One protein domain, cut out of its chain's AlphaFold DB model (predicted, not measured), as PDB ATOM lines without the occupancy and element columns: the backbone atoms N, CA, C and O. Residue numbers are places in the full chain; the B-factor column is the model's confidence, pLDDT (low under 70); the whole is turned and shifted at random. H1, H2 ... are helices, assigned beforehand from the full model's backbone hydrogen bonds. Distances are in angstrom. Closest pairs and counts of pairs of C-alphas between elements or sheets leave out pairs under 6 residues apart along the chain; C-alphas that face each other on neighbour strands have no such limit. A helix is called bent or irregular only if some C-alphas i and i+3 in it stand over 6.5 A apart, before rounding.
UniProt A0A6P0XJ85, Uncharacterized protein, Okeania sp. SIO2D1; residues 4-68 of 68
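Overview. This is residues 4 to 68 of the 68 residues of an uncharacterized protein of Okeania sp. SIO2D1 (UniProt A0A6P0XJ85). Three separate helices are strung out along an open zigzag: H1 and H2 make a wide V, and after H2 a long loop folds back, with H3 leading away from it. No helix touches another, and no core is formed. The printed part has 65 residues with three named helices, H1, H2 and H3 in chain order, and no named strand; the class is all helix. The whole is extended, with a radius of gyration of the C-alphas of 17.9 A, and its outline is flat, spanning 52 by 36 by 19 A.

Along the chain. The longest helix, H1, holds residues 4 to 23 and measures 26.4 A from C-alpha 4 at (-41.163, -10.138, -41.218) to C-alpha 23 at (-28.220, 10.967, -50.468). It has a kink of 38 degrees near residue 17. It is neither bent nor irregular, but only just: C-alphas 18 and 21 are 6.4 A apart. H2, residues 28 to 43, is 21.9 A long. H3, residues 56 to 66, is 15.3 A long and ends with C-alpha 66 at (-15.174, 26.744, -55.642).

Arrangement. H1 is apart from H2 and from H3, and H2 and H3 are apart too. Along H2 the x coordinate of the C-alphas goes from -22.663 at Gln 28 to -3.098 at Gly 43; along H3 it goes from -5.121 at Glu 56 to -15.174 at Glu 66. In H2 and H3 every O i to N i+4 pair is within hydrogen-bond range; in H1 14 of 16 are.

Size, cuts and confidence. The two C-alphas farthest apart, those of Asn 4 and Trp 48, are 52.5 A apart. The link from H1 to H2 is tight, and that from H2 to H3, residues 44 to 55, is long. Residues 4 to 41, 43 to 49 and 54 to 68 stand free. The printed part has no cut and ends at Gln 68, the chain's last residue. The mean pLDDT of the printed part is 80.5; residues 19 to 26 and residue 68 are under 70.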
ATOM      1  N   ASN A   4     -40.983 -11.584 -41.368       88.75
ATOM      2  CA  ASN A   4     -41.163 -10.138 -41.218       88.75
ATOM      3  C   ASN A   4     -39.827  -9.377 -41.221       88.75
ATOM      4  O   ASN A   4     -39.747  -8.281 -41.762       88.75
ATOM      5  N   LEU A   5     -38.768  -9.971 -40.662       92.94
ATOM      6  CA  LEU A   5     -37.425  -9.388 -40.627       92.94
ATOM      7  C   LEU A   5     -36.781  -9.385 -42.022       92.94
ATOM      8  O   LEU A   5     -36.099  -8.435 -42.388       92.94
ATOM      9  N   ILE A   6     -37.034 -10.437 -42.808       92.62
ATOM     10  CA  ILE A   6     -36.565 -10.545 -44.197       92.62
ATOM     11  C   ILE A   6     -37.233  -9.474 -45.058       92.62
ATOM     12  O   ILE A   6     -36.554  -8.752 -45.781       92.62
ATOM     13  N   TRP A   7     -38.554  -9.327 -44.935       94.44
ATOM     14  CA  TRP A   7     -39.298  -8.292 -45.651       94.44
ATOM     15  C   TRP A   7     -38.876  -6.876 -45.254       94.44
ATOM     16  O   TRP A   7     -38.730  -6.029 -46.130       94.44
ATOM     17  N   LEU A   8     -38.607  -6.635 -43.967       93.25
ATOM     18  CA  LEU A   8     -38.037  -5.372 -43.498       93.25
ATOM     19  C   LEU A   8     -36.700  -5.076 -44.196       93.25
ATOM     20  O   LEU A   8     -36.519  -3.988 -44.731       93.25
ATOM     21  N   PHE A   9     -35.788  -6.050 -44.239       93.00
ATOM     22  CA  PHE A   9     -34.481  -5.888 -44.881       93.00
ATOM     23  C   PHE A   9     -34.591  -5.600 -46.380       93.00
ATOM     24  O   PHE A   9     -33.864  -4.754 -46.898       93.00
ATOM     25  N   VAL A  10     -35.513  -6.274 -47.071       94.06
ATOM     26  CA  VAL A  10     -35.777  -6.045 -48.499       94.06
ATOM     27  C   VAL A  10     -36.302  -4.629 -48.729       94.06
ATOM     28  O   VAL A  10     -35.786  -3.929 -49.594       94.06
ATOM     29  N   ILE A  11     -37.263  -4.170 -47.923       92.94
ATOM     30  CA  ILE A  11     -37.816  -2.812 -48.026       92.94
ATOM     31  C   ILE A  11     -36.734  -1.762 -47.754       92.94
ATOM     32  O   ILE A  11     -36.584  -0.830 -48.539       92.94
ATOM     33  N   VAL A  12     -35.939  -1.934 -46.694       89.88
ATOM     34  CA  VAL A  12     -34.824  -1.030 -46.366       89.88
ATOM     35  C   VAL A  12     -33.796  -0.993 -47.493       89.88
ATOM     36  O   VAL A  12     -33.333   0.084 -47.847       89.88
ATOM     37  N   SER A  13     -33.476  -2.138 -48.098       86.50
ATOM     38  CA  SER A  13     -32.522  -2.207 -49.211       86.50
ATOM     39  C   SER A  13     -33.051  -1.502 -50.460       86.50
ATOM     40  O   SER A  13     -32.303  -0.780 -51.108       86.50
ATOM     41  N   ILE A  14     -34.341  -1.661 -50.777       88.81
ATOM     42  CA  ILE A  14     -34.974  -0.962 -51.903       88.81
ATOM     43  C   ILE A  14     -34.941   0.548 -51.666       88.81
ATOM     44  O   ILE A  14     -34.484   1.272 -52.539       88.81
ATOM     45  N   VAL A  15     -35.346   1.011 -50.478       84.38
ATOM     46  CA  VAL A  15     -35.303   2.435 -50.098       84.38
ATOM     47  C   VAL A  15     -33.872   2.977 -50.100       84.38
ATOM     48  O   VAL A  15     -33.653   4.110 -50.505       84.38
ATOM     49  N   PHE A  16     -32.887   2.180 -49.687       82.00
ATOM     50  CA  PHE A  16     -31.479   2.566 -49.708       82.00
ATOM     51  C   PHE A  16     -30.932   2.705 -51.133       82.00
ATOM     52  O   PHE A  16     -30.188   3.639 -51.400       82.00
ATOM     53  N   VAL A  17     -31.305   1.816 -52.058       80.19
ATOM     54  CA  VAL A  17     -30.856   1.884 -53.459       80.19
ATOM     55  C   VAL A  17     -31.569   3.002 -54.221       80.19
ATOM     56  O   VAL A  17     -30.924   3.719 -54.973       80.19
ATOM     57  N   THR A  18     -32.878   3.190 -54.021       76.81
ATOM     58  CA  THR A  18     -33.641   4.238 -54.726       76.81
ATOM     59  C   THR A  18     -33.481   5.621 -54.102       76.81
ATOM     60  O   THR A  18     -33.456   6.614 -54.817       76.81
ATOM     61  N   GLY A  19     -33.359   5.700 -52.778       67.25
ATOM     62  CA  GLY A  19     -33.091   6.936 -52.041       67.25
ATOM     63  C   GLY A  19     -31.604   7.261 -51.908       67.25
ATOM     64  O   GLY A  19     -31.270   8.374 -51.517       67.25
ATOM     65  N   GLY A  20     -30.711   6.325 -52.242       61.66
ATOM     66  CA  GLY A  20     -29.261   6.521 -52.219       61.66
ATOM     67  C   GLY A  20     -28.800   7.622 -53.171       61.66
ATOM     68  O   GLY A  20     -27.964   8.430 -52.784       61.66
ATOM     69  N   ASP A  21     -29.435   7.735 -54.341       56.94
ATOM     70  CA  ASP A  21     -29.233   8.861 -55.269       56.94
ATOM     71  C   ASP A  21     -29.711  10.196 -54.667       56.94
ATOM     72  O   ASP A  21     -29.155  11.245 -54.943       56.94
ATOM     73  N   SER A  22     -30.701  10.198 -53.767       55.47
ATOM     74  CA  SER A  22     -31.089  11.416 -53.026       55.47
ATOM     75  C   SER A  22     -30.178  11.715 -51.824       55.47
ATOM     76  O   SER A  22     -30.247  12.805 -51.257       55.47
ATOM     77  N   LEU A  23     -29.309  10.774 -51.434       54.94
ATOM     78  CA  LEU A  23     -28.220  10.967 -50.468       54.94
ATOM     79  C   LEU A  23     -26.919  11.432 -51.143       54.94
ATOM     80  O   LEU A  23     -25.869  11.441 -50.498       54.94
ATOM     81  N   GLU A  24     -26.984  11.862 -52.407       56.19
ATOM     82  CA  GLU A  24     -25.876  12.473 -53.158       56.19
ATOM     83  C   GLU A  24     -25.243  13.668 -52.417       56.19
ATOM     84  O   GLU A  24     -24.075  13.993 -52.618       56.19
ATOM     85  N   PHE A  25     -25.949  14.222 -51.424       58.09
ATOM     86  CA  PHE A  25     -25.401  15.149 -50.444       58.09
ATOM     87  C   PHE A  25     -25.682  14.656 -49.024       58.09
ATOM     88  O   PHE A  25     -26.671  15.023 -48.390       58.09
ATOM     89  N   VAL A  26     -24.774  13.844 -48.476       65.25
ATOM     90  CA  VAL A  26     -24.678  13.660 -47.020       65.25
ATOM     91  C   VAL A  26     -24.704  15.058 -46.380       65.25
ATOM     92  O   VAL A  26     -23.916  15.902 -46.805       65.25
ATOM     93  N   PRO A  27     -25.573  15.364 -45.400       70.00
ATOM     94  CA  PRO A  27     -25.651  16.714 -44.854       70.00
ATOM     95  C   PRO A  27     -24.272  17.185 -44.383       70.00
ATOM     96  O   PRO A  27     -23.551  16.419 -43.738       70.00
ATOM     97  N   GLN A  28     -23.920  18.445 -44.660       73.31
ATOM     98  CA  GLN A  28     -22.663  19.060 -44.209       73.31
ATOM     99  C   GLN A  28     -22.247  18.697 -42.768       73.31
ATOM    100  O   GLN A  28     -21.073  18.389 -42.576       73.31
ATOM    101  N   PRO A  29     -23.138  18.639 -41.749       78.44
ATOM    102  CA  PRO A  29     -22.728  18.219 -40.404       78.44
ATOM    103  C   PRO A  29     -22.143  16.800 -40.345       78.44
ATOM    104  O   PRO A  29     -21.176  16.566 -39.623       78.44
ATOM    105  N   VAL A  30     -22.678  15.857 -41.120       76.06
ATOM    106  CA  VAL A  30     -22.180  14.475 -41.169       76.06
ATOM    107  C   VAL A  30     -20.867  14.403 -41.954       76.06
ATOM    108  O   VAL A  30     -19.942  13.701 -41.538       76.06
ATOM    109  N   GLN A  31     -20.739  15.176 -43.038       70.31
ATOM    110  CA  GLN A  31     -19.472  15.296 -43.772       70.31
ATOM    111  C   GLN A  31     -18.366  15.876 -42.876       70.31
ATOM    112  O   GLN A  31     -17.283  15.299 -42.770       70.31
ATOM    113  N   ASN A  32     -18.665  16.962 -42.160       78.06
ATOM    114  CA  ASN A  32     -17.742  17.630 -41.246       78.06
ATOM    115  C   ASN A  32     -17.318  16.717 -40.096       78.06
ATOM    116  O   ASN A  32     -16.130  16.650 -39.783       78.06
ATOM    117  N   ALA A  33     -18.255  15.960 -39.515       83.88
ATOM    118  CA  ALA A  33     -17.941  14.966 -38.494       83.88
ATOM    119  C   ALA A  33     -16.979  13.893 -39.031       83.88
ATOM    120  O   ALA A  33     -15.970  13.594 -38.394       83.88
ATOM    121  N   SER A  34     -17.230  13.368 -40.238       72.56
ATOM    122  CA  SER A  34     -16.341  12.391 -40.876       72.56
ATOM    123  C   SER A  34     -14.932  12.955 -41.102       72.56
ATOM    124  O   SER A  34     -13.939  12.310 -40.754       72.56
ATOM    125  N   LEU A  35     -14.827  14.178 -41.633       79.69
ATOM    126  CA  LEU A  35     -13.547  14.857 -41.855       79.69
ATOM    127  C   LEU A  35     -12.801  15.122 -40.543       79.69
ATOM    128  O   LEU A  35     -11.590  14.906 -40.469       79.69
ATOM    129  N   GLN A  36     -13.509  15.548 -39.499       84.94
ATOM    130  CA  GLN A  36     -12.931  15.815 -38.187       84.94
ATOM    131  C   GLN A  36     -12.380  14.539 -37.544       84.94
ATOM    132  O   GLN A  36     -11.245  14.544 -37.066       84.94
ATOM    133  N   SER A  37     -13.124  13.430 -37.585       84.31
ATOM    134  CA  SER A  37     -12.649  12.141 -37.068       84.31
ATOM    135  C   SER A  37     -11.401  11.651 -37.805       84.31
ATOM    136  O   SER A  37     -10.454  11.195 -37.167       84.31
ATOM    137  N   ARG A  38     -11.353  11.794 -39.137       81.25
ATOM    138  CA  ARG A  38     -10.166  11.436 -39.935       81.25
ATOM    139  C   ARG A  38      -8.952  12.270 -39.538       81.25
ATOM    140  O   ARG A  38      -7.888  11.709 -39.295       81.25
ATOM    141  N   LYS A  39      -9.111  13.594 -39.426       82.94
ATOM    142  CA  LYS A  39      -8.033  14.505 -39.006       82.94
ATOM    143  C   LYS A  39      -7.535  14.191 -37.598       82.94
ATOM    144  O   LYS A  39      -6.329  14.205 -37.380       82.94
ATOM    145  N   PHE A  40      -8.438  13.867 -36.673       87.56
ATOM    146  CA  PHE A  40      -8.077  13.446 -35.322       87.56
ATOM    147  C   PHE A  40      -7.216  12.177 -35.339       87.56
ATOM    148  O   PHE A  40      -6.121  12.187 -34.791       87.56
ATOM    149  N   ILE A  41      -7.657  11.119 -36.027       84.25
ATOM    150  CA  ILE A  41      -6.917   9.848 -36.094       84.25
ATOM    151  C   ILE A  41      -5.551  10.034 -36.768       84.25
ATOM    152  O   ILE A  41      -4.546   9.540 -36.261       84.25
ATOM    153  N   VAL A  42      -5.492  10.779 -37.875       81.44
ATOM    154  CA  VAL A  42      -4.227  11.092 -38.561       81.44
ATOM    155  C   VAL A  42      -3.307  11.943 -37.680       81.44
ATOM    156  O   VAL A  42      -2.096  11.762 -37.721       81.44
ATOM    157  N   GLY A  43      -3.858  12.842 -36.860       83.00
ATOM    158  CA  GLY A  43      -3.098  13.668 -35.919       83.00
ATOM    159  C   GLY A  43      -2.483  12.896 -34.747       83.00
ATOM    160  O   GLY A  43      -1.593  13.422 -34.089       83.00
ATOM    161  N   LEU A  44      -2.922  11.660 -34.494       88.88
ATOM    162  CA  LEU A  44      -2.320  10.774 -33.493       88.88
ATOM    163  C   LEU A  44      -1.129   9.975 -34.044       88.88
ATOM    164  O   LEU A  44      -0.412   9.346 -33.266       88.88
ATOM    165  N   TRP A  45      -0.923   9.952 -35.365       87.88
ATOM    166  CA  TRP A  45       0.224   9.262 -35.949       87.88
ATOM    167  C   TRP A  45       1.493  10.100 -35.775       87.88
ATOM    168  O   TRP A  45       1.478  11.293 -36.079       87.88
ATOM    169  N   PRO A  46       2.608   9.495 -35.333       87.75
ATOM    170  CA  PRO A  46       3.884  10.193 -35.297       87.75
ATOM    171  C   PRO A  46       4.366  10.520 -36.720       87.75
ATOM    172  O   PRO A  46       4.071   9.786 -37.666       87.75
ATOM    173  N   ASP A  47       5.132  11.605 -36.870       83.44
ATOM    174  CA  ASP A  47       5.501  12.166 -38.183       83.44
ATOM    175  C   ASP A  47       6.172  11.154 -39.125       83.44
ATOM    176  O   ASP A  47       5.953  11.187 -40.333       83.44
ATOM    177  N   TRP A  48       6.938  10.208 -38.576       86.06
ATOM    178  CA  TRP A  48       7.630   9.159 -39.331       86.06
ATOM    179  C   TRP A  48       6.715   8.044 -39.852       86.06
ATOM    180  O   TRP A  48       7.150   7.238 -40.674       86.06
ATOM    181  N   LEU A  49       5.471   7.972 -39.375       87.06
ATOM    182  CA  LEU A  49       4.492   6.982 -39.805       87.06
ATOM    183  C   LEU A  49       3.357   7.615 -40.609       87.06
ATOM    184  O   LEU A  49       2.712   6.889 -41.352       87.06
ATOM    185  N   LYS A  50       3.113   8.932 -40.481       82.12
ATOM    186  CA  LYS A  50       1.945   9.654 -41.024       82.12
ATOM    187  C   LYS A  50       1.549   9.181 -42.438       82.12
ATOM    188  O   LYS A  50       2.385   9.201 -43.344       82.12
ATOM    189  N   PRO A  51       0.282   8.784 -42.669       79.31
ATOM    190  CA  PRO A  51      -0.120   8.261 -43.965       79.31
ATOM    191  C   PRO A  51      -0.176   9.386 -45.006       79.31
ATOM    192  O   PRO A  51      -0.559  10.519 -44.699       79.31
ATOM    193  N   LYS A  52       0.180   9.065 -46.254       80.69
ATOM    194  CA  LYS A  52       0.079   9.987 -47.394       80.69
ATOM    195  C   LYS A  52      -1.389  10.331 -47.674       80.69
ATOM    196  O   LYS A  52      -2.234   9.435 -47.670       80.69
ATOM    197  N   ASN A  53      -1.693  11.598 -47.965       80.88
ATOM    198  CA  ASN A  53      -3.037  11.991 -48.386       80.88
ATOM    199  C   ASN A  53      -3.304  11.486 -49.816       80.88
ATOM    200  O   ASN A  53      -2.678  11.925 -50.775       80.88
ATOM    201  N   THR A  54      -4.224  10.534 -49.968       81.94
ATOM    202  CA  THR A  54      -4.601   9.972 -51.277       81.94
ATOM    203  C   THR A  54      -5.646  10.807 -52.008       81.94
ATOM    204  O   THR A  54      -5.884  10.580 -53.192       81.94
ATOM    205  N   ASN A  55      -6.280  11.754 -51.314       82.00
ATOM    206  CA  ASN A  55      -7.387  12.544 -51.841       82.00
ATOM    207  C   ASN A  55      -6.953  13.930 -52.331       82.00
ATOM    208  O   ASN A  55      -7.816  14.676 -52.780       82.00
ATOM    209  N   GLU A  56      -5.655  14.259 -52.300       83.69
ATOM    210  CA  GLU A  56      -5.121  15.569 -52.723       83.69
ATOM    211  C   GLU A  56      -5.676  15.999 -54.085       83.69
ATOM    212  O   GLU A  56      -6.221  17.087 -54.213       83.69
ATOM    213  N   ARG A  57      -5.682  15.089 -55.070       83.94
ATOM    214  CA  ARG A  57      -6.219  15.361 -56.415       83.94
ATOM    215  C   ARG A  57      -7.683  15.813 -56.404       83.94
ATOM    216  O   ARG A  57      -8.083  16.633 -57.221       83.94
ATOM    217  N   THR A  58      -8.493  15.226 -55.529       82.69
ATOM    218  CA  THR A  58      -9.914  15.567 -55.411       82.69
ATOM    219  C   THR A  58     -10.089  16.876 -54.649       82.69
ATOM    220  O   THR A  58     -10.923  17.683 -55.035       82.69
ATOM    221  N   GLU A  59      -9.300  17.108 -53.598       83.44
ATOM    222  CA  GLU A  59      -9.318  18.365 -52.840       83.44
ATOM    223  C   GLU A  59      -8.935  19.565 -53.715       83.44
ATOM    224  O   GLU A  59      -9.571  20.613 -53.623       83.44
ATOM    225  N   ASP A  60      -7.946  19.402 -54.591       87.06
ATOM    226  CA  ASP A  60      -7.527  20.444 -55.529       87.06
ATOM    227  C   ASP A  60      -8.605  20.709 -56.587       87.06
ATOM    228  O   ASP A  60      -8.992  21.855 -56.795       87.06
ATOM    229  N   ALA A  61      -9.192  19.654 -57.165       85.25
ATOM    230  CA  ALA A  61     -10.297  19.800 -58.112       85.25
ATOM    231  C   ALA A  61     -11.524  20.494 -57.492       85.25
ATOM    232  O   ALA A  61     -12.188  21.277 -58.161       85.25
ATOM    233  N   VAL A  62     -11.830  20.237 -56.215       86.69
ATOM    234  CA  VAL A  62     -12.925  20.920 -55.506       86.69
ATOM    235  C   VAL A  62     -12.610  22.406 -55.303       86.69
ATOM    236  O   VAL A  62     -13.479  23.237 -55.551       86.69
ATOM    237  N   LYS A  63     -11.376  22.767 -54.927       86.00
ATOM    238  CA  LYS A  63     -10.960  24.178 -54.792       86.00
ATOM    239  C   LYS A  63     -11.015  24.938 -56.118       86.00
ATOM    240  O   LYS A  63     -11.421  26.099 -56.142       86.00
ATOM    241  N   ASP A  64     -10.627  24.294 -57.212       90.12
ATOM    242  CA  ASP A  64     -10.693  24.881 -58.555       90.12
ATOM    243  C   ASP A  64     -12.143  25.135 -59.004       90.12
ATOM    244  O   ASP A  64     -12.400  26.053 -59.782       90.12
ATOM    245  N   LEU A  65     -13.098  24.340 -58.509       85.75
ATOM    246  CA  LEU A  65     -14.529  24.532 -58.755       85.75
ATOM    247  C   LEU A  65     -15.149  25.596 -57.839       85.75
ATOM    248  O   LEU A  65     -16.019  26.331 -58.287       85.75
ATOM    249  N   GLU A  66     -14.713  25.701 -56.580       76.75
ATOM    250  CA  GLU A  66     -15.174  26.744 -55.642       76.75
ATOM    251  C   GLU A  66     -14.618  28.143 -55.961       76.75
ATOM    252  O   GLU A  66     -15.161  29.140 -55.487       76.75
ATOM    253  N   SER A  67     -13.524  28.230 -56.724       75.44
ATOM    254  CA  SER A  67     -12.889  29.499 -57.111       75.44
ATOM    255  C   SER A  67     -13.378  30.078 -58.448       75.44
ATOM    256  O   SER A  67     -12.904  31.147 -58.843       75.44
ATOM    257  N   GLN A  68     -14.326  29.409 -59.119       60.25
ATOM    258  CA  GLN A  68     -15.052  29.898 -60.303       60.25
ATOM    259  C   GLN A  68     -16.381  30.553 -59.923       60.25
ATOM    260  O   GLN A  68     -16.727  31.559 -60.583       60.25
TER     261      GLN A  68